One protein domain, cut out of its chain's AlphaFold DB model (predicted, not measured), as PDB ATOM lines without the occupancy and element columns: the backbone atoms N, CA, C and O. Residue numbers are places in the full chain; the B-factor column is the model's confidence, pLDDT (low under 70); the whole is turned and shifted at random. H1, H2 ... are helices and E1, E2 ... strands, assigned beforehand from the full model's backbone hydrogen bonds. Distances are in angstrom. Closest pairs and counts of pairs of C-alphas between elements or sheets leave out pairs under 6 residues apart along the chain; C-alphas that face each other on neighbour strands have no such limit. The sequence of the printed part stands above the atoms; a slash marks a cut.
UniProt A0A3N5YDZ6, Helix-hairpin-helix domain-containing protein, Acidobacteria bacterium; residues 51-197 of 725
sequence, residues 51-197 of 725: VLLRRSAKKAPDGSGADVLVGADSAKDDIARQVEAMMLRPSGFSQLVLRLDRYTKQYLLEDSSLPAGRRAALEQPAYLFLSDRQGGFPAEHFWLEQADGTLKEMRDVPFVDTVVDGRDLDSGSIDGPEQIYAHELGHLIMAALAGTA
ATOM      1  N   VAL A  51      20.908  -0.327  98.303       94.94
ATOM      2  CA  VAL A  51      20.042  -0.114  99.466       94.94
ATOM      3  C   VAL A  51      19.167   1.109  99.225       94.94
ATOM      4  O   VAL A  51      19.662   2.231  99.105       94.94
ATOM      5  N   LEU A  52      17.853   0.894  99.176       94.88
ATOM      6  CA  LEU A  52      16.879   1.978  99.095       94.88
ATOM      7  C   LEU A  52      16.596   2.536 100.486       94.88
ATOM      8  O   LEU A  52      16.408   1.784 101.443       94.88
ATOM      9  N   LEU A  53      16.546   3.859 100.592       94.38
ATOM     10  CA  LEU A  53      16.350   4.572 101.846       94.38
ATOM     11  C   LEU A  53      15.093   5.444 101.796       94.38
ATOM     12  O   LEU A  53      14.730   6.001 100.759       94.38
ATOM     13  N   ARG A  54      14.463   5.609 102.958       92.75
ATOM     14  CA  ARG A  54      13.406   6.583 103.243       92.75
ATOM     15  C   ARG A  54      13.796   7.440 104.436       92.75
ATOM     16  O   ARG A  54      14.674   7.088 105.219       92.75
ATOM     17  N   ARG A  55      13.115   8.572 104.591       91.50
ATOM     18  CA  ARG A  55      13.300   9.453 105.743       91.50
ATOM     19  C   ARG A  55      12.768   8.766 107.000       91.50
ATOM     20  O   ARG A  55      11.619   8.329 107.022       91.50
ATOM     21  N   SER A  56      13.593   8.692 108.039       91.31
ATOM     22  CA  SER A  56      13.174   8.210 109.355       91.31
ATOM     23  C   SER A  56      12.312   9.258 110.068       91.31
ATOM     24  O   SER A  56      12.429  10.463 109.834       91.31
ATOM     25  N   ALA A  57      11.456   8.803 110.986       90.06
ATOM     26  CA  ALA A  57      10.749   9.678 111.920       90.06
ATOM     27  C   ALA A  57      11.657  10.210 113.051       90.06
ATOM     28  O   ALA A  57      11.267  11.130 113.776       90.06
ATOM     29  N   LYS A  58      12.852   9.631 113.228       90.81
ATOM     30  CA  LYS A  58      13.829  10.030 114.247       90.81
ATOM     31  C   LYS A  58      14.619  11.267 113.821       90.81
ATOM     32  O   LYS A  58      14.596  11.699 112.672       90.81
ATOM     33  N   LYS A  59      15.318  11.855 114.791       87.19
ATOM     34  CA  LYS A  59      16.220  12.997 114.601       87.19
ATOM     35  C   LYS A  59      17.648  12.591 114.932       87.19
ATOM     36  O   LYS A  59      17.847  11.640 115.687       87.19
ATOM     37  N   ALA A  60      18.610  13.311 114.359       85.81
ATOM     38  CA  ALA A  60      20.021  13.041 114.574       85.81
ATOM     39  C   ALA A  60      20.352  13.153 116.081       85.81
ATOM     40  O   ALA A  60      19.934  14.133 116.713       85.81
ATOM     41  N   PRO A  61      21.051  12.166 116.679       84.69
ATOM     42  CA  PRO A  61      21.347  12.147 118.117       84.69
ATOM     43  C   PRO A  61      22.165  13.345 118.599       84.69
ATOM     44  O   PRO A  61      22.024  13.782 119.736       84.69
ATOM     45  N   ASP A  62      23.020  13.870 117.728       79.69
ATOM     46  CA  ASP A  62      23.931  14.983 117.985       79.69
ATOM     47  C   ASP A  62      23.268  16.364 117.820       79.69
ATOM     48  O   ASP A  62      23.925  17.396 117.958       79.69
ATOM     49  N   GLY A  63      21.969  16.405 117.505       73.31
ATOM     50  CA  GLY A  63      21.252  17.644 117.209       73.31
ATOM     51  C   GLY A  63      21.688  18.311 115.901       73.31
ATOM     52  O   GLY A  63      21.275  19.444 115.633       73.31
ATOM     53  N   SER A  64      22.498  17.634 115.080       73.06
ATOM     54  CA  SER A  64      22.861  18.112 113.751       73.06
ATOM     55  C   SER A  64      21.637  18.163 112.831       73.06
ATOM     56  O   SER A  64      20.592  17.552 113.069       73.06
ATOM     57  N   GLY A  65      21.766  18.921 111.743       68.88
ATOM     58  CA  GLY A  65      20.796  18.911 110.650       68.88
ATOM     59  C   GLY A  65      21.038  17.791 109.634       68.88
ATOM     60  O   GLY A  65      20.571  17.944 108.508       68.88
ATOM     61  N   ALA A  66      21.808  16.752 109.984       74.69
ATOM     62  CA  ALA A  66      22.071  15.613 109.108       74.69
ATOM     63  C   ALA A  66      20.803  14.774 108.901       74.69
ATOM     64  O   ALA A  66      19.949  14.674 109.790       74.69
ATOM     65  N   ASP A  67      20.674  14.165 107.722       85.94
ATOM     66  CA  ASP A  67      19.528  13.318 107.414       85.94
ATOM     67  C   ASP A  67      19.554  12.036 108.256       85.94
ATOM     68  O   ASP A  67      20.580  11.368 108.383       85.94
ATOM     69  N   VAL A  68      18.399  11.682 108.827       91.81
ATOM     70  CA  VAL A  68      18.177  10.370 109.444       91.81
ATOM     71  C   VAL A  68      17.336   9.542 108.492       91.81
ATOM     72  O   VAL A  68      16.200   9.905 108.169       91.81
ATOM     73  N   LEU A  69      17.909   8.439 108.035       94.19
ATOM     74  CA  LEU A  69      17.374   7.582 106.993       94.19
ATOM     75  C   LEU A  69      17.147   6.170 107.537       94.19
ATOM     76  O   LEU A  69      17.826   5.725 108.457       94.19
ATOM     77  N   VAL A  70      16.185   5.461 106.965       95.38
ATOM     78  CA  VAL A  70      15.842   4.072 107.287       95.38
ATOM     79  C   VAL A  70      15.724   3.281 105.989       95.38
ATOM     80  O   VAL A  70      15.376   3.852 104.955       95.38
ATOM     81  N   GLY A  71      16.014   1.979 106.020       95.06
ATOM     82  CA  GLY A  71      15.787   1.106 104.866       95.06
ATOM     83  C   GLY A  71      14.330   1.173 104.398       95.06
ATOM     84  O   GLY A  71      13.407   1.108 105.211       95.06
ATOM     85  N   ALA A  72      14.120   1.333 103.093       93.19
ATOM     86  CA  ALA A  72      12.786   1.326 102.511       93.19
ATOM     87  C   ALA A  72      12.191  -0.092 102.567       93.19
ATOM     88  O   ALA A  72      12.842  -1.063 102.186       93.19
ATOM     89  N   ASP A  73      10.946  -0.212 103.029       91.38
ATOM     90  CA  ASP A  73      10.220  -1.485 103.062       91.38
ATOM     91  C   ASP A  73       9.424  -1.654 101.761       91.38
ATOM     92  O   ASP A  73       8.280  -1.202 101.658       91.38
ATOM     93  N   SER A  74      10.019  -2.315 100.763       89.25
ATOM     94  CA  SER A  74       9.381  -2.597  99.468       89.25
ATOM     95  C   SER A  74       8.067  -3.383  99.577       89.25
ATOM     96  O   SER A  74       7.277  -3.382  98.636       89.25
ATOM     97  N   ALA A  75       7.778  -4.050 100.701       89.69
ATOM     98  CA  ALA A  75       6.484  -4.706 100.891       89.69
ATOM     99  C   ALA A  75       5.357  -3.708 101.210       89.69
ATOM    100  O   ALA A  75       4.185  -4.024 101.005       89.69
ATOM    101  N   LYS A  76       5.696  -2.514 101.713       90.12
ATOM    102  CA  LYS A  76       4.743  -1.468 102.125       90.12
ATOM    103  C   LYS A  76       4.835  -0.189 101.293       90.12
ATOM    104  O   LYS A  76       3.956   0.663 101.397       90.12
ATOM    105  N   ASP A  77       5.885  -0.047 100.493       90.00
ATOM    106  CA  ASP A  77       6.161   1.122  99.669       90.00
ATOM    107  C   ASP A  77       6.209   0.734  98.186       90.00
ATOM    108  O   ASP A  77       7.196   0.191  97.688       90.00
ATOM    109  N   ASP A  78       5.126   1.034  97.468       88.38
ATOM    110  CA  ASP A  78       4.991   0.711  96.046       88.38
ATOM    111  C   ASP A  78       6.025   1.404  95.155       88.38
ATOM    112  O   ASP A  78       6.381   0.856  94.108       88.38
ATOM    113  N   ILE A  79       6.505   2.590  95.542       87.50
ATOM    114  CA  ILE A  79       7.555   3.292  94.797       87.50
ATOM    115  C   ILE A  79       8.879   2.573  95.033       87.50
ATOM    116  O   ILE A  79       9.560   2.243  94.064       87.50
ATOM    117  N   ALA A  80       9.218   2.266  96.289       90.75
ATOM    118  CA  ALA A  80      10.439   1.527  96.607       90.75
ATOM    119  C   ALA A  80      10.468   0.161  95.913       90.75
ATOM    120  O   ALA A  80      11.459  -0.164  95.270       90.75
ATOM    121  N   ARG A  81       9.354  -0.580  95.922       90.88
ATOM    122  CA  ARG A  81       9.220  -1.868  95.224       90.88
ATOM    123  C   ARG A  81       9.507  -1.771  93.728       90.88
ATOM    124  O   ARG A  81      10.179  -2.631  93.163       90.88
ATOM    125  N   GLN A  82       8.974  -0.744  93.068       89.06
ATOM    126  CA  GLN A  82       9.165  -0.550  91.629       89.06
ATOM    127  C   GLN A  82      10.580  -0.071  91.296       89.06
ATOM    128  O   GLN A  82      11.186  -0.582  90.353       89.06
ATOM    129  N   VAL A  83      11.129   0.857  92.084       89.44
ATOM    130  CA  VAL A  83      12.514   1.317  91.927       89.44
ATOM    131  C   VAL A  83      13.493   0.173  92.178       89.44
ATOM    132  O   VAL A  83      14.428   0.001  91.406       89.44
ATOM    133  N   GLU A  84      13.256  -0.657  93.191       90.56
ATOM    134  CA  GLU A  84      14.066  -1.842  93.479       90.56
ATOM    135  C   GLU A  84      14.047  -2.822  92.303       90.56
ATOM    136  O   GLU A  84      15.103  -3.231  91.819       90.56
ATOM    137  N   ALA A  85      12.860  -3.152  91.784       88.88
ATOM    138  CA  ALA A  85      12.724  -4.035  90.628       88.88
ATOM    139  C   ALA A  85      13.463  -3.495  89.390       88.88
ATOM    140  O   ALA A  85      14.086  -4.266  88.657       88.88
ATOM    141  N   MET A  86      13.422  -2.178  89.176       87.69
ATOM    142  CA  MET A  86      14.145  -1.508  88.098       87.69
ATOM    143  C   MET A  86      15.664  -1.574  88.305       87.69
ATOM    144  O   MET A  86      16.370  -2.038  87.412       87.69
ATOM    145  N   MET A  87      16.158  -1.173  89.479       89.31
ATOM    146  CA  MET A  87      17.592  -1.107  89.788       89.31
ATOM    147  C   MET A  87      18.251  -2.490  89.852       89.31
ATOM    148  O   MET A  87      19.439  -2.627  89.566       89.31
ATOM    149  N   LEU A  88      17.496  -3.533  90.212       89.06
ATOM    150  CA  LEU A  88      17.980  -4.915  90.301       89.06
ATOM    151  C   LEU A  88      17.748  -5.734  89.019       89.06
ATOM    152  O   LEU A  88      18.090  -6.927  88.978       89.06
ATOM    153  N   ARG A  89      17.187  -5.141  87.957       87.19
ATOM    154  CA  ARG A  89      17.026  -5.824  86.666       87.19
ATOM    155  C   ARG A  89      18.415  -6.199  86.119       87.19
ATOM    156  O   ARG A  89      19.180  -5.294  85.810       87.19
ATOM    157  N   PRO A  90      18.763  -7.493  85.947       84.31
ATOM    158  CA  PRO A  90      20.133  -7.904  85.597       84.31
ATOM    159  C   PRO A  90      20.648  -7.315  84.281       84.31
ATOM    160  O   PRO A  90      21.824  -6.981  84.164       84.31
ATOM    161  N   SER A  91      19.753  -7.176  83.301       82.81
ATOM    162  CA  SER A  91      20.027  -6.557  82.006       82.81
ATOM    163  C   SER A  91      19.820  -5.041  81.999       82.81
ATOM    164  O   SER A  91      19.920  -4.444  80.939       82.81
ATOM    165  N   GLY A  92      19.494  -4.414  83.132       87.56
ATOM    166  CA  GLY A  92      19.267  -2.973  83.224       87.56
ATOM    167  C   GLY A  92      20.561  -2.164  83.173       87.56
ATOM    168  O   GLY A  92      21.636  -2.646  83.541       87.56
ATOM    169  N   PHE A  93      20.447  -0.909  82.746       91.12
ATOM    170  CA  PHE A  93      21.566   0.032  82.707       91.12
ATOM    171  C   PHE A  93      22.080   0.377  84.115       91.12
ATOM    172  O   PHE A  93      23.282   0.466  84.341       91.12
ATOM    173  N   SER A  94      21.191   0.456  85.099       91.69
ATOM    174  CA  SER A  94      21.490   0.591  86.530       91.69
ATOM    175  C   SER A  94      22.498  -0.451  87.005       91.69
ATOM    176  O   SER A  94      23.447  -0.107  87.702       91.69
ATOM    177  N   GLN A  95      22.369  -1.711  86.577       92.19
ATOM    178  CA  GLN A  95      23.328  -2.757  86.932       92.19
ATOM    179  C   GLN A  95      24.708  -2.535  86.301       92.19
ATOM    180  O   GLN A  95      25.706  -2.924  86.902       92.19
ATOM    181  N   LEU A  96      24.799  -1.906  85.123       93.00
ATOM    182  CA  LEU A  96      26.088  -1.463  84.586       93.00
ATOM    183  C   LEU A  96      26.711  -0.408  85.504       93.00
ATOM    184  O   LEU A  96      27.831  -0.609  85.961       93.00
ATOM    185  N   VAL A  97      25.990   0.666  85.825       95.00
ATOM    186  CA  VAL A  97      26.552   1.776  86.618       95.00
ATOM    187  C   VAL A  97      26.860   1.354  88.061       95.00
ATOM    188  O   VAL A  97      27.896   1.728  88.602       95.00
ATOM    189  N   LEU A  98      26.053   0.476  88.662       95.69
ATOM    190  CA  LEU A  98      26.352  -0.128  89.967       95.69
ATOM    191  C   LEU A  98      27.620  -0.998  89.931       95.69
ATOM    192  O   LEU A  98      28.403  -0.991  90.881       95.69
ATOM    193  N   ARG A  99      27.872  -1.730  88.833       95.12
ATOM    194  CA  ARG A  99      29.156  -2.428  88.651       95.12
ATOM    195  C   ARG A  99      30.314  -1.444  88.527       95.12
ATOM    196  O   ARG A  99      31.356  -1.710  89.116       95.12
ATOM    197  N   LEU A 100      30.133  -0.322  87.830       96.81
ATOM    198  CA  LEU A 100      31.145   0.731  87.724       96.81
ATOM    199  C   LEU A 100      31.492   1.359  89.088       96.81
ATOM    200  O   LEU A 100      32.675   1.511  89.393       96.81
ATOM    201  N   ASP A 101      30.495   1.650  89.932       96.56
ATOM    202  CA  ASP A 101      30.709   2.098  91.321       96.56
ATOM    203  C   ASP A 101      31.486   1.053  92.126       96.56
ATOM    204  O   ASP A 101      32.495   1.357  92.762       96.56
ATOM    205  N   ARG A 102      31.085  -0.218  92.032       95.44
ATOM    206  CA  ARG A 102      31.786  -1.309  92.712       95.44
ATOM    207  C   ARG A 102      33.233  -1.457  92.240       95.44
ATOM    208  O   ARG A 102      34.111  -1.643  93.079       95.44
ATOM    209  N   TYR A 103      33.487  -1.386  90.932       96.88
ATOM    210  CA  TYR A 103      34.843  -1.425  90.381       96.88
ATOM    211  C   TYR A 103      35.676  -0.262  90.905       96.88
ATOM    212  O   TYR A 103      36.802  -0.482  91.329       96.88
ATOM    213  N   THR A 104      35.104   0.941  90.955       97.00
ATOM    214  CA  THR A 104      35.751   2.134  91.516       97.00
ATOM    215  C   THR A 104      36.115   1.935  92.984       97.00
ATOM    216  O   THR A 104      37.272   2.097  93.365       97.00
ATOM    217  N   LYS A 105      35.155   1.518  93.816       95.69
ATOM    218  CA  LYS A 105      35.385   1.253  95.243       95.69
ATOM    219  C   LYS A 105      36.450   0.190  95.454       95.69
ATOM    220  O   LYS A 105      37.339   0.367  96.277       95.69
ATOM    221  N   GLN A 106      36.368  -0.905  94.704       95.62
ATOM    222  CA  GLN A 106      37.341  -1.981  94.790       95.62
ATOM    223  C   GLN A 106      38.737  -1.529  94.359       95.62
ATOM    224  O   GLN A 106      39.703  -1.821  95.052       95.62
ATOM    225  N   TYR A 107      38.831  -0.793  93.261       96.31
ATOM    226  CA  TYR A 107      40.084  -0.251  92.766       96.31
ATOM    227  C   TYR A 107      40.769   0.653  93.792       96.31
ATOM    228  O   TYR A 107      41.950   0.480  94.071       96.31
ATOM    229  N   LEU A 108      40.005   1.546  94.426       95.31
ATOM    230  CA  LEU A 108      40.514   2.402  95.495       95.31
ATOM    231  C   LEU A 108      40.934   1.587  96.726       95.31
ATOM    232  O   LEU A 108      41.949   1.889  97.337       95.31
ATOM    233  N   LEU A 109      40.194   0.535  97.085       95.12
ATOM    234  CA  LEU A 109      40.496  -0.311  98.247       95.12
ATOM    235  C   LEU A 109      41.815  -1.093  98.140       95.12
ATOM    236  O   LEU A 109      42.321  -1.540  99.171       95.12
ATOM    237  N   GLU A 110      42.390  -1.226  96.942       92.56
ATOM    238  CA  GLU A 110      43.741  -1.775  96.764       92.56
ATOM    239  C   GLU A 110      44.833  -0.843  97.316       92.56
ATOM    240  O   GLU A 110      45.939  -1.301  97.616       92.56
ATOM    241  N   ASP A 111      44.539   0.445  97.522       89.06
ATOM    242  CA  ASP A 111      45.461   1.361  98.181       89.06
ATOM    243  C   ASP A 111      45.534   1.066  99.691       89.06
ATOM    244  O   ASP A 111      44.655   1.384 100.505       89.06
ATOM    245  N   SER A 112      46.645   0.437 100.075       86.44
ATOM    246  CA  SER A 112      46.953   0.095 101.464       86.44
ATOM    247  C   SER A 112      47.106   1.309 102.390       86.44
ATOM    248  O   SER A 112      46.985   1.143 103.603       86.44
ATOM    249  N   SER A 113      47.326   2.511 101.844       88.88
ATOM    250  CA  SER A 113      47.504   3.753 102.606       88.88
ATOM    251  C   SER A 113      46.190   4.444 102.991       88.88
ATOM    252  O   SER A 113      46.202   5.398 103.774       88.88
ATOM    253  N   LEU A 114      45.045   3.958 102.493       88.06
ATOM    254  CA  LEU A 114      43.745   4.560 102.779       88.06
ATOM    255  C   LEU A 114      43.418   4.568 104.285       88.06
ATOM    256  O   LEU A 114      43.457   3.515 104.932       88.06
ATOM    257  N   PRO A 115      42.986   5.716 104.846       88.88
ATOM    258  CA  PRO A 115      42.526   5.790 106.228       88.88
ATOM    259  C   PRO A 115      41.366   4.829 106.509       88.88
ATOM    260  O   PRO A 115      40.466   4.674 105.681       88.88
ATOM    261  N   ALA A 116      41.328   4.253 107.716       86.88
ATOM    262  CA  ALA A 116      40.319   3.264 108.110       86.88
ATOM    263  C   ALA A 116      38.868   3.751 107.917       86.88
ATOM    264  O   ALA A 116      38.026   2.983 107.462       86.88
ATOM    265  N   GLY A 117      38.581   5.029 108.198       85.00
ATOM    266  CA  GLY A 117      37.253   5.616 107.973       85.00
ATOM    267  C   GLY A 117      36.857   5.647 106.494       85.00
ATOM    268  O   GLY A 117      35.772   5.198 106.134       85.00
ATOM    269  N   ARG A 118      37.772   6.078 105.615       86.62
ATOM    270  CA  ARG A 118      37.547   6.096 104.161       86.62
ATOM    271  C   ARG A 118      37.421   4.683 103.592       86.62
ATOM    272  O   ARG A 118      36.565   4.443 102.748       86.62
ATOM    273  N   ARG A 119      38.219   3.735 104.095       91.31
ATOM    274  CA  ARG A 119      38.087   2.307 103.770       91.31
ATOM    275  C   ARG A 119      36.699   1.778 104.145       91.31
ATOM    276  O   ARG A 119      36.021   1.221 103.289       91.31
ATOM    277  N   ALA A 120      36.247   2.030 105.372       90.31
ATOM    278  CA  ALA A 120      34.926   1.609 105.837       90.31
ATOM    279  C   ALA A 120      33.781   2.218 105.007       90.31
ATOM    280  O   ALA A 120      32.768   1.549 104.792       90.31
ATOM    281  N   ALA A 121      33.941   3.455 104.519       89.69
ATOM    282  CA  ALA A 121      32.984   4.098 103.621       89.69
ATOM    283  C   ALA A 121      32.950   3.444 102.226       89.69
ATOM    284  O   ALA A 121      31.868   3.180 101.704       89.69
ATOM    285  N   LEU A 122      34.110   3.116 101.643       92.44
ATOM    286  CA  LEU A 122      34.210   2.427 100.345       92.44
ATOM    287  C   LEU A 122      33.695   0.980 100.386       92.44
ATOM    288  O   LEU A 122      33.274   0.446  99.363       92.44
ATOM    289  N   GLU A 123      33.716   0.340 101.553       92.44
ATOM    290  CA  GLU A 123      33.131  -0.991 101.762       92.44
ATOM    291  C   GLU A 123      31.597  -0.970 101.838       92.44
ATOM    292  O   GLU A 123      30.968  -2.026 101.731       92.44
ATOM    293  N   GLN A 124      30.976   0.204 101.996       93.69
ATOM    294  CA  GLN A 124      29.522   0.306 102.027       93.69
ATOM    295  C   GLN A 124      28.886   0.080 100.639       93.69
ATOM    296  O   GLN A 124      29.461   0.447  99.602       93.69
ATOM    297  N   PRO A 125      27.659  -0.480 100.594       93.75
ATOM    298  CA  PRO A 125      26.908  -0.600  99.349       93.75
ATOM    299  C   PRO A 125      26.545   0.778  98.776       93.75
ATOM    300  O   PRO A 125      26.708   1.815  99.418       93.75
ATOM    301  N   ALA A 126      26.041   0.793  97.545       94.44
ATOM    302  CA  ALA A 126      25.412   1.988  97.003       94.44
ATOM    303  C   ALA A 126      24.068   2.243  97.709       94.44
ATOM    304  O   ALA A 126      23.291   1.310  97.936       94.44
ATOM    305  N   TYR A 127      23.792   3.508  98.023       94.56
ATOM    306  CA  TYR A 127      22.551   3.944  98.659       94.56
ATOM    307  C   TYR A 127      21.777   4.897  97.747       94.56
ATOM    308  O   TYR A 127      22.359   5.809  97.155       94.56
ATOM    309  N   LEU A 128      20.459   4.703  97.678       93.19
ATOM    310  CA  LEU A 128      19.527   5.598  96.996       93.19
ATOM    311  C   LEU A 128      18.435   6.035  97.968       93.19
ATOM    312  O   LEU A 128      17.583   5.241  98.369       93.19
ATOM    313  N   PHE A 129      18.454   7.308  98.339       92.06
ATOM    314  CA  PHE A 129      17.424   7.926  99.151       92.06
ATOM    315  C   PHE A 129      16.253   8.387  98.280       92.06
ATOM    316  O   PHE A 129      16.383   9.290  97.459       92.06
ATOM    317  N   LEU A 130      15.093   7.757  98.489       89.50
ATOM    318  CA  LEU A 130      13.826   8.120  97.863       89.50
ATOM    319  C   LEU A 130      13.187   9.268  98.653       89.50
ATOM    320  O   LEU A 130      12.372   9.049  99.561       89.50
ATOM    321  N   SER A 131      13.591  10.491  98.330       81.44
ATOM    322  CA  SER A 131      13.206  11.689  99.072       81.44
ATOM    323  C   SER A 131      11.750  12.098  98.853       81.44
ATOM    324  O   SER A 131      11.137  11.844  97.815       81.44
ATOM    325  N   ASP A 132      11.181  12.735  99.878       70.75
ATOM    326  CA  ASP A 132       9.791  13.183  99.963       70.75
ATOM    327  C   ASP A 132       9.602  14.670  99.615       70.75
ATOM    328  O   ASP A 132       8.466  15.133  99.487       70.75
ATOM    329  N   ARG A 133      10.689  15.450  99.509       57.38
ATOM    330  CA  ARG A 133      10.608  16.922  99.429       57.38
ATOM    331  C   ARG A 133      11.481  17.553  98.353       57.38
ATOM    332  O   ARG A 133      11.021  18.498  97.718       57.38
ATOM    333  N   GLN A 134      12.727  17.103  98.216       53.25
ATOM    334  CA  GLN A 134      13.760  17.643  97.314       53.25
ATOM    335  C   GLN A 134      14.810  16.556  97.069       53.25
ATOM    336  O   GLN A 134      15.096  15.820  98.002       53.25
ATOM    337  N   GLY A 135      15.360  16.460  95.858       57.28
ATOM    338  CA  GLY A 135      16.335  15.430  95.492       57.28
ATOM    339  C   GLY A 135      16.816  15.598  94.051       57.28
ATOM    340  O   GLY A 135      16.347  16.494  93.349       57.28
ATOM    341  N   GLY A 136      17.732  14.732  93.636       59.75
ATOM    342  CA  GLY A 136      18.460  14.761  92.365       59.75
ATOM    343  C   GLY A 136      19.908  15.218  92.536       59.75
ATOM    344  O   GLY A 136      20.378  15.986  91.715       59.75
ATOM    345  N   PHE A 137      20.562  14.857  93.648       73.44
ATOM    346  CA  PHE A 137      21.927  15.301  93.946       73.44
ATOM    347  C   PHE A 137      22.707  14.233  94.731       73.44
ATOM    348  O   PHE A 137      22.107  13.507  95.537       73.44
ATOM    349  N   PRO A 138      24.042  14.167  94.584       77.38
ATOM    350  CA  PRO A 138      24.895  13.424  95.493       77.38
ATOM    351  C   PRO A 138      24.937  14.103  96.865       77.38
ATOM    352  O   PRO A 138      25.033  15.328  96.981       77.38
ATOM    353  N   ALA A 139      24.924  13.293  97.914       81.25
ATOM    354  CA  ALA A 139      25.102  13.733  99.285       81.25
ATOM    355  C   ALA A 139      26.065  12.800 100.023       81.25
ATOM    356  O   ALA A 139      26.355  11.688  99.582       81.25
ATOM    357  N   GLU A 140      26.565  13.266 101.159       83.12
ATOM    358  CA  GLU A 140      27.441  12.515 102.048       83.12
ATOM    359  C   GLU A 140      26.985  12.716 103.489       83.12
ATOM    360  O   GLU A 140      26.391  13.745 103.815       83.12
ATOM    361  N   HIS A 141      27.308  11.744 104.342       86.81
ATOM    362  CA  HIS A 141      27.014  11.753 105.773       86.81
ATOM    363  C   HIS A 141      25.514  11.739 106.128       86.81
ATOM    364  O   HIS A 141      24.764  12.690 105.918       86.81
ATOM    365  N   PHE A 142      25.081  10.647 106.754       91.12
ATOM    366  CA  PHE A 142      23.720  10.483 107.267       91.12
ATOM    367  C   PHE A 142      23.709   9.561 108.491       91.12
ATOM    368  O   PHE A 142      24.695   8.889 108.799       91.12
ATOM    369  N   TRP A 143      22.584   9.506 109.195       93.75
ATOM    370  CA  TRP A 143      22.340   8.534 110.259       93.75
ATOM    371  C   TRP A 143      21.417   7.437 109.739       93.75
ATOM    372  O   TRP A 143      20.324   7.734 109.264       93.75
ATOM    373  N   LEU A 144      21.831   6.175 109.843       95.25
ATOM    374  CA  LEU A 144      21.037   5.025 109.418       95.25
ATOM    375  C   LEU A 144      20.347   4.367 110.615       95.25
ATOM    376  O   LEU A 144      21.004   3.795 111.489       95.25
ATOM    377  N   GLU A 145      19.019   4.399 110.618       96.00
ATOM    378  CA  GLU A 145      18.188   3.639 111.542       96.00
ATOM    379  C   GLU A 145      18.277   2.140 111.246       96.00
ATOM    380  O   GLU A 145      17.954   1.678 110.151       96.00
ATOM    381  N   GLN A 146      18.738   1.392 112.245       94.38
ATOM    382  CA  GLN A 146      18.841  -0.061 112.227       94.38
ATOM    383  C   GLN A 146      17.500  -0.711 112.599       94.38
ATOM    384  O   GLN A 146      16.608  -0.068 113.157       94.38
ATOM    385  N   ALA A 147      17.361  -2.013 112.334       89.62
ATOM    386  CA  ALA A 147      16.130  -2.763 112.605       89.62
ATOM    387  C   ALA A 147      15.736  -2.803 114.097       89.62
ATOM    388  O   ALA A 147      14.555  -2.895 114.420       89.62
ATOM    389  N   ASP A 148      16.711  -2.705 115.005       91.94
ATOM    390  CA  ASP A 148      16.499  -2.615 116.456       91.94
ATOM    391  C   ASP A 148      16.150  -1.188 116.932       91.94
ATOM    392  O   ASP A 148      15.950  -0.944 118.123       91.94
ATOM    393  N   GLY A 149      16.072  -0.231 116.005       90.44
ATOM    394  CA  GLY A 149      15.800   1.172 116.273       90.44
ATOM    395  C   GLY A 149      17.018   1.986 116.721       90.44
ATOM    396  O   GLY A 149      16.861   3.179 117.001       90.44
ATOM    397  N   THR A 150      18.219   1.416 116.780       94.31
ATOM    398  CA  THR A 150      19.441   2.193 117.022       94.31
ATOM    399  C   THR A 150      19.812   3.032 115.795       94.31
ATOM    400  O   THR A 150      19.407   2.733 114.671       94.31
ATOM    401  N   LEU A 151      20.548   4.132 116.000       94.06
ATOM    402  CA  LEU A 151      21.031   4.992 114.915       94.06
ATOM    403  C   LEU A 151      22.539   4.798 114.746       94.06
ATOM    404  O   LEU A 151      23.306   5.060 115.671       94.06
ATOM    405  N   LYS A 152      22.955   4.363 113.554       93.44
ATOM    406  CA  LYS A 152      24.362   4.231 113.170       93.44
ATOM    407  C   LYS A 152      24.793   5.454 112.370       93.44
ATOM    408  O   LYS A 152      24.164   5.784 111.368       93.44
ATOM    409  N   GLU A 153      25.873   6.105 112.782       92.31
ATOM    410  CA  GLU A 153      26.465   7.187 111.995       92.31
ATOM    411  C   GLU A 153      27.134   6.616 110.734       92.31
ATOM    412  O   GLU A 153      28.006   5.749 110.818       92.31
ATOM    413  N   MET A 154      26.739   7.114 109.564       91.31
ATOM    414  CA  MET A 154      27.311   6.765 108.263       91.31
ATOM    415  C   MET A 154      28.182   7.928 107.783       91.31
ATOM    416  O   MET A 154      27.842   8.651 106.849       91.31
ATOM    417  N   ARG A 155      29.289   8.163 108.492       87.12
ATOM    418  CA  ARG A 155      30.239   9.250 108.217       87.12
ATOM    419  C   ARG A 155      30.994   9.011 106.908       87.12
ATOM    420  O   ARG A 155      31.449   7.899 106.671       87.12
ATOM    421  N   ASP A 156      31.109  10.054 106.088       83.25
ATOM    422  CA  ASP A 156      31.791  10.049 104.782       83.25
ATOM    423  C   ASP A 156      31.251   9.005 103.782       83.25
ATOM    424  O   ASP A 156      31.891   8.698 102.779       83.25
ATOM    425  N   VAL A 157      30.063   8.445 104.044       89.69
ATOM    426  CA  VAL A 157      29.397   7.500 103.145       89.69
ATOM    427  C   VAL A 157      28.546   8.295 102.158       89.69
ATOM    428  O   VAL A 157      27.604   8.971 102.594       89.69
ATOM    429  N   PRO A 158      28.845   8.225 100.850       89.56
ATOM    430  CA  PRO A 158      28.059   8.920  99.852       89.56
ATOM    431  C   PRO A 158      26.758   8.173  99.542       89.56
ATOM    432  O   PRO A 158      26.687   6.941  99.600       89.56
ATOM    433  N   PHE A 159      25.732   8.923  99.164       90.31
ATOM    434  CA  PHE A 159      24.457   8.400  98.692       90.31
ATOM    435  C   PHE A 159      23.856   9.330  97.639       90.31
ATOM    436  O   PHE A 159      24.185  10.514  97.571       90.31
ATOM    437  N   VAL A 160      22.967   8.787  96.809       89.31
ATOM    438  CA  VAL A 160      22.188   9.589  95.861       89.31
ATOM    439  C   VAL A 160      20.848   9.924  96.501       89.31
ATOM    440  O   VAL A 160      20.114   9.019  96.895       89.31
ATOM    441  N   ASP A 161      20.518  11.207  96.600       86.12
ATOM    442  CA  ASP A 161      19.170  11.671  96.922       86.12
ATOM    443  C   ASP A 161      18.403  11.857  95.612       86.12
ATOM    444  O   ASP A 161      18.892  12.515  94.695       86.12
ATOM    445  N   THR A 162      17.210  11.278  95.477       80.56
ATOM    446  CA  THR A 162      16.329  11.508  94.326       80.56
ATOM    447  C   THR A 162      14.865  11.539  94.748       80.56
ATOM    448  O   THR A 162      14.388  10.691  95.504       80.56
ATOM    449  N   VAL A 163      14.118  12.501  94.201       74.81
ATOM    450  CA  VAL A 163      12.653  12.513  94.281       74.81
ATOM    451  C   VAL A 163      12.110  11.682  93.128       74.81
ATOM    452  O   VAL A 163      12.356  11.994  91.967       74.81
ATOM    453  N   VAL A 164      11.360  10.629  93.453       72.62
ATOM    454  CA  VAL A 164      10.742   9.737  92.465       72.62
ATOM    455  C   VAL A 164       9.223   9.850  92.565       72.62
ATOM    456  O   VAL A 164       8.643   9.540  93.607       72.62
ATOM    457  N   ASP A 165       8.575  10.281  91.482       66.44
ATOM    458  CA  ASP A 165       7.117  10.231  91.325       66.44
ATOM    459  C   ASP A 165       6.726   8.892  90.677       66.44
ATOM    460  O   ASP A 165       7.377   8.421  89.743       66.44
ATOM    461  N   GLY A 166       5.637   8.274  91.142       60.06
ATOM    462  CA  GLY A 166       5.122   7.025  90.573       60.06
ATOM    463  C   GLY A 166       4.754   7.120  89.085       60.06
ATOM    464  O   GLY A 166       4.633   6.095  88.419       60.06
ATOM    465  N   ARG A 167       4.588   8.336  88.547       57.91
ATOM    466  CA  ARG A 167       4.331   8.596  87.120       57.91
ATOM    467  C   ARG A 167       5.585   8.569  86.240       57.91
ATOM    468  O   ARG A 167       5.436   8.443  85.027       57.91
ATOM    469  N   ASP A 168       6.776   8.640  86.834       63.56
ATOM    470  CA  ASP A 168       8.055   8.775  86.122       63.56
ATOM    471  C   ASP A 168       8.890   7.475  86.147       63.56
ATOM    472  O   ASP A 168      10.059   7.465  85.791       63.56
ATOM    473  N   LEU A 169       8.296   6.334  86.519       70.25
ATOM    474  CA  LEU A 169       8.972   5.033  86.679       70.25
ATOM    475  C   LEU A 169       9.286   4.285  85.359       70.25
ATOM    476  O   LEU A 169       9.425   3.060  85.352       70.25
ATOM    477  N   ASP A 170       9.405   4.985  84.230       68.62
ATOM    478  CA  ASP A 170       9.773   4.361  82.953       68.62
ATOM    479  C   ASP A 170      11.298   4.361  82.765       68.62
ATOM    480  O   ASP A 170      11.899   5.379  82.431       68.62
ATOM    481  N   SER A 171      11.919   3.187  82.943       59.69
ATOM    482  CA  SER A 171      13.370   2.976  82.776       59.69
ATOM    483  C   SER A 171      13.928   3.452  81.427       59.69
ATOM    484  O   SER A 171      15.106   3.786  81.325       59.69
ATOM    485  N   GLY A 172      13.090   3.488  80.384       58.72
ATOM    486  CA  GLY A 172      13.501   3.904  79.048       58.72
ATOM    487  C   GLY A 172      13.332   5.396  78.766       58.72
ATOM    488  O   GLY A 172      13.832   5.833  77.737       58.72
ATOM    489  N   SER A 173      12.632   6.159  79.612       67.50
ATOM    490  CA  SER A 173      12.293   7.569  79.352       67.50
ATOM    491  C   SER A 173      13.467   8.499  79.640       67.50
ATOM    492  O   SER A 173      14.169   8.293  80.619       67.50
ATOM    493  N   ILE A 174      13.647   9.545  78.832       64.31
ATOM    494  CA  ILE A 174      14.706  10.579  78.909       64.31
ATOM    495  C   ILE A 174      14.787  11.378  80.233       64.31
ATOM    496  O   ILE A 174      15.642  12.234  80.398       64.31
ATOM    497  N   ASP A 175      13.885  11.111  81.172       68.81
ATOM    498  CA  ASP A 175      13.783  11.681  82.520       68.81
ATOM    499  C   ASP A 175      13.569  10.593  83.594       68.81
ATOM    500  O   ASP A 175      13.154  10.875  84.717       68.81
ATOM    501  N   GLY A 176      13.831   9.331  83.247       75.56
ATOM    502  CA  GLY A 176      13.586   8.191  84.116       75.56
ATOM    503  C   GLY A 176      14.556   8.127  85.309       75.56
ATOM    504  O   GLY A 176      15.721   8.521  85.203       75.56
ATOM    505  N   PRO A 177      14.131   7.545  86.443       80.00
ATOM    506  CA  PRO A 177      14.927   7.457  87.669       80.00
ATOM    507  C   PRO A 177      16.241   6.693  87.491       80.00
ATOM    508  O   PRO A 177      17.200   6.964  88.201       80.00
ATOM    509  N   GLU A 178      16.323   5.765  86.536       84.56
ATOM    510  CA  GLU A 178      17.573   5.074  86.205       84.56
ATOM    511  C   GLU A 178      18.616   6.001  85.557       84.56
ATOM    512  O   GLU A 178      19.800   5.887  85.862       84.56
ATOM    513  N   GLN A 179      18.187   6.944  84.712       85.25
ATOM    514  CA  GLN A 179      19.064   7.934  84.077       85.25
ATOM    515  C   GLN A 179      19.552   8.982  85.068       85.25
ATOM    516  O   GLN A 179      20.742   9.290  85.096       85.25
ATOM    517  N   ILE A 180      18.638   9.494  85.894       83.00
ATOM    518  CA  ILE A 180      18.968  10.448  86.957       83.00
ATOM    519  C   ILE A 180      19.931   9.790  87.944       83.00
ATOM    520  O   ILE A 180      21.000  10.320  88.211       83.00
ATOM    521  N   TYR A 181      19.619   8.579  88.410       88.50
ATOM    522  CA  TYR A 181      20.505   7.859  89.318       88.50
ATOM    523  C   TYR A 181      21.896   7.622  88.721       88.50
ATOM    524  O   TYR A 181      22.895   7.811  89.410       88.50
ATOM    525  N   ALA A 182      21.974   7.230  87.446       92.25
ATOM    526  CA  ALA A 182      23.249   7.023  86.772       92.25
ATOM    527  C   ALA A 182      24.081   8.312  86.675       92.25
ATOM    528  O   ALA A 182      25.291   8.264  86.890       92.25
ATOM    529  N   HIS A 183      23.434   9.446  86.397       91.88
ATOM    530  CA  HIS A 183      24.063  10.764  86.404       91.88
ATOM    531  C   HIS A 183      24.662  11.076  87.784       91.88
ATOM    532  O   HIS A 183      25.865  11.318  87.894       91.88
ATOM    533  N   GLU A 184      23.852  11.004  88.845       89.62
ATOM    534  CA  GLU A 184      24.295  11.364  90.198       89.62
ATOM    535  C   GLU A 184      25.363  10.405  90.739       89.62
ATOM    536  O   GLU A 184      26.339  10.823  91.366       89.62
ATOM    537  N   LEU A 185      25.226   9.102  90.465       93.12
ATOM    538  CA  LEU A 185      26.243   8.112  90.819       93.12
ATOM    539  C   LEU A 185      27.550   8.359  90.049       93.12
ATOM    540  O   LEU A 185      28.631   8.151  90.598       93.12
ATOM    541  N   GLY A 186      27.469   8.870  88.817       94.69
ATOM    542  CA  GLY A 186      28.619   9.343  88.052       94.69
ATOM    543  C   GLY A 186      29.420  10.412  88.801       94.69
ATOM    544  O   GLY A 186      30.643  10.296  88.908       94.69
ATOM    545  N   HIS A 187      28.762  11.404  89.405       91.94
ATOM    546  CA  HIS A 187      29.455  12.398  90.233       91.94
ATOM    547  C   HIS A 187      30.181  11.780  91.424       91.94
ATOM    548  O   HIS A 187      31.320  12.156  91.701       91.94
ATOM    549  N   LEU A 188      29.556  10.816  92.104       91.88
ATOM    550  CA  LEU A 188      30.172  10.117  93.233       91.88
ATOM    551  C   LEU A 188      31.412   9.326  92.801       91.88
ATOM    552  O   LEU A 188      32.451   9.409  93.457       91.88
ATOM    553  N   ILE A 189      31.330   8.616  91.672       94.88
ATOM    554  CA  ILE A 189      32.458   7.886  91.078       94.88
ATOM    555  C   ILE A 189      33.604   8.849  90.741       94.88
ATOM    556  O   ILE A 189      34.746   8.619  91.142       94.88
ATOM    557  N   MET A 190      33.311   9.953  90.047       94.00
ATOM    558  CA  MET A 190      34.324  10.945  89.682       94.00
ATOM    559  C   MET A 190      34.972  11.573  90.918       94.00
ATOM    560  O   MET A 190      36.196  11.655  90.981       94.00
ATOM    561  N   ALA A 191      34.177  11.979  91.910       90.56
ATOM    562  CA  ALA A 191      34.689  12.567  93.142       90.56
ATOM    563  C   ALA A 191      35.564  11.579  93.930       90.56
ATOM    564  O   ALA A 191      36.577  11.980  94.505       90.56
ATOM    565  N   ALA A 192      35.223  10.287  93.924       91.19
ATOM    566  CA  ALA A 192      36.025   9.255  94.572       91.19
ATOM    567  C   ALA A 192      37.401   9.070  93.907       91.19
ATOM    568  O   ALA A 192      38.391   8.880  94.618       91.19
ATOM    569  N   LEU A 193      37.461   9.150  92.571       94.06
ATOM    570  CA  LEU A 193      38.673   8.923  91.772       94.06
ATOM    571  C   LEU A 193      39.570  10.164  91.671       94.06
ATOM    572  O   LEU A 193      40.773  10.060  91.897       94.06
ATOM    573  N   ALA A 194      38.982  11.315  91.339       92.69
ATOM    574  CA  ALA A 194      39.683  12.555  90.998       92.69
ATOM    575  C   ALA A 194      39.588  13.642  92.086       92.69
ATOM    576  O   ALA A 194      40.198  14.704  91.955       92.69
ATOM    577  N   GLY A 195      38.821  13.417  93.158       88.06
ATOM    578  CA  GLY A 195      38.519  14.442  94.158       88.06
ATOM    579  C   GLY A 195      37.485  15.464  93.678       88.06
ATOM    580  O   GLY A 195      36.951  15.385  92.571       88.06
ATOM    581  N   THR A 196      37.179  16.441  94.531       82.19
ATOM    582  CA  THR A 196      36.235  17.514  94.202       82.19
ATOM    583  C   THR A 196      36.899  18.585  93.339       82.19
ATOM    584  O   THR A 196      38.076  18.905  93.510       82.19
ATOM    585  N   ALA A 197      36.130  19.168  92.416       80.88
ATOM    586  CA  ALA A 197      36.601  20.298  91.626       80.88
ATOM    587  C   ALA A 197      37.066  21.445  92.550       80.88
ATOM    588  O   ALA A 197      36.349  21.805  93.490       80.88
TER     589      ALA A 197
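AT A GLANCE: This is residues 51 to 197 of the 725 residues of the protein "Helix-hairpin-helix domain-containing protein" of Acidobacteria bacterium (UniProt A0A3N5YDZ6). A small closed barrel of five strands has H1, H3 and H4 packed on its outside, with H2 side by side with H4. The 147 printed residues have four named helices and five named strands, in the order E1 E2 H1 H2 H3 E3 E4 E5 H4; the class is mixed, helices and strands. The ring runs E1 E2 E4 E5 E3 and back to E1, with parallel and antiparallel pairs. The whole is compact, with a radius of gyration of the C-alphas of 15.3 A and spans of 45 by 35 by 27 A.

HOW THE PARTS SIT: E1, residues 51 to 55, and E2, residues 67 to 71, form an antiparallel hairpin, with N 54 and O 70 within hydrogen-bond range at 2.8 A. H1, residues 78 to 87, is on the barrel, outside it, at a height over the sheet of 10.1 A. H2, residues 93 to 109, and H3, residues 116 to 122, form a helical hairpin; the closest C-alphas, of Lys 105 and Leu 122, are 5.4 A apart. E3, residues 126 to 131, is parallel to E1 (N 53 and O 128, 2.8 A). E4, residues 137 to 145, is parallel to E2 (N 69 and O 143, 2.8 A). E5, residues 151 to 163, forms an antiparallel hairpin with E4 (N 144 and O 152, 2.8 A) and is parallel to E3 (N 129 and O 160, 2.8 A). H3 is outside the barrel, over E5. H4, residues 177 to 194, is outside the barrel too and touches H2, the hub, at a shallow tilt of 16 degrees, the same way; the closest C-alphas, of Ser 94 and Glu 178, are 6.0 A apart. In H1, H2, H3 and H4 every O i to N i+4 pair is within hydrogen-bond range.

IN THESE COORDINATES: E1 begins at C-alpha 51 (20.042, -0.114, 99.466). H2 is 24.5 A long, E4 21.4 A and E5 23.5 A; E5 bends by 101 degrees at residue 156. H4, 25.5 A, ends at C-alpha 194 (39.683, 12.555, 90.998).

THE WHOLE: The farthest C-alphas, of Ser 113 and Arg 167, are 46.1 A apart. The printed part has no cut. The links E1 to E2 and E5 to H4 are long. The pLDDT is under 70 at residues 65, 133 to 136, 165 to 168 and 170 to 175.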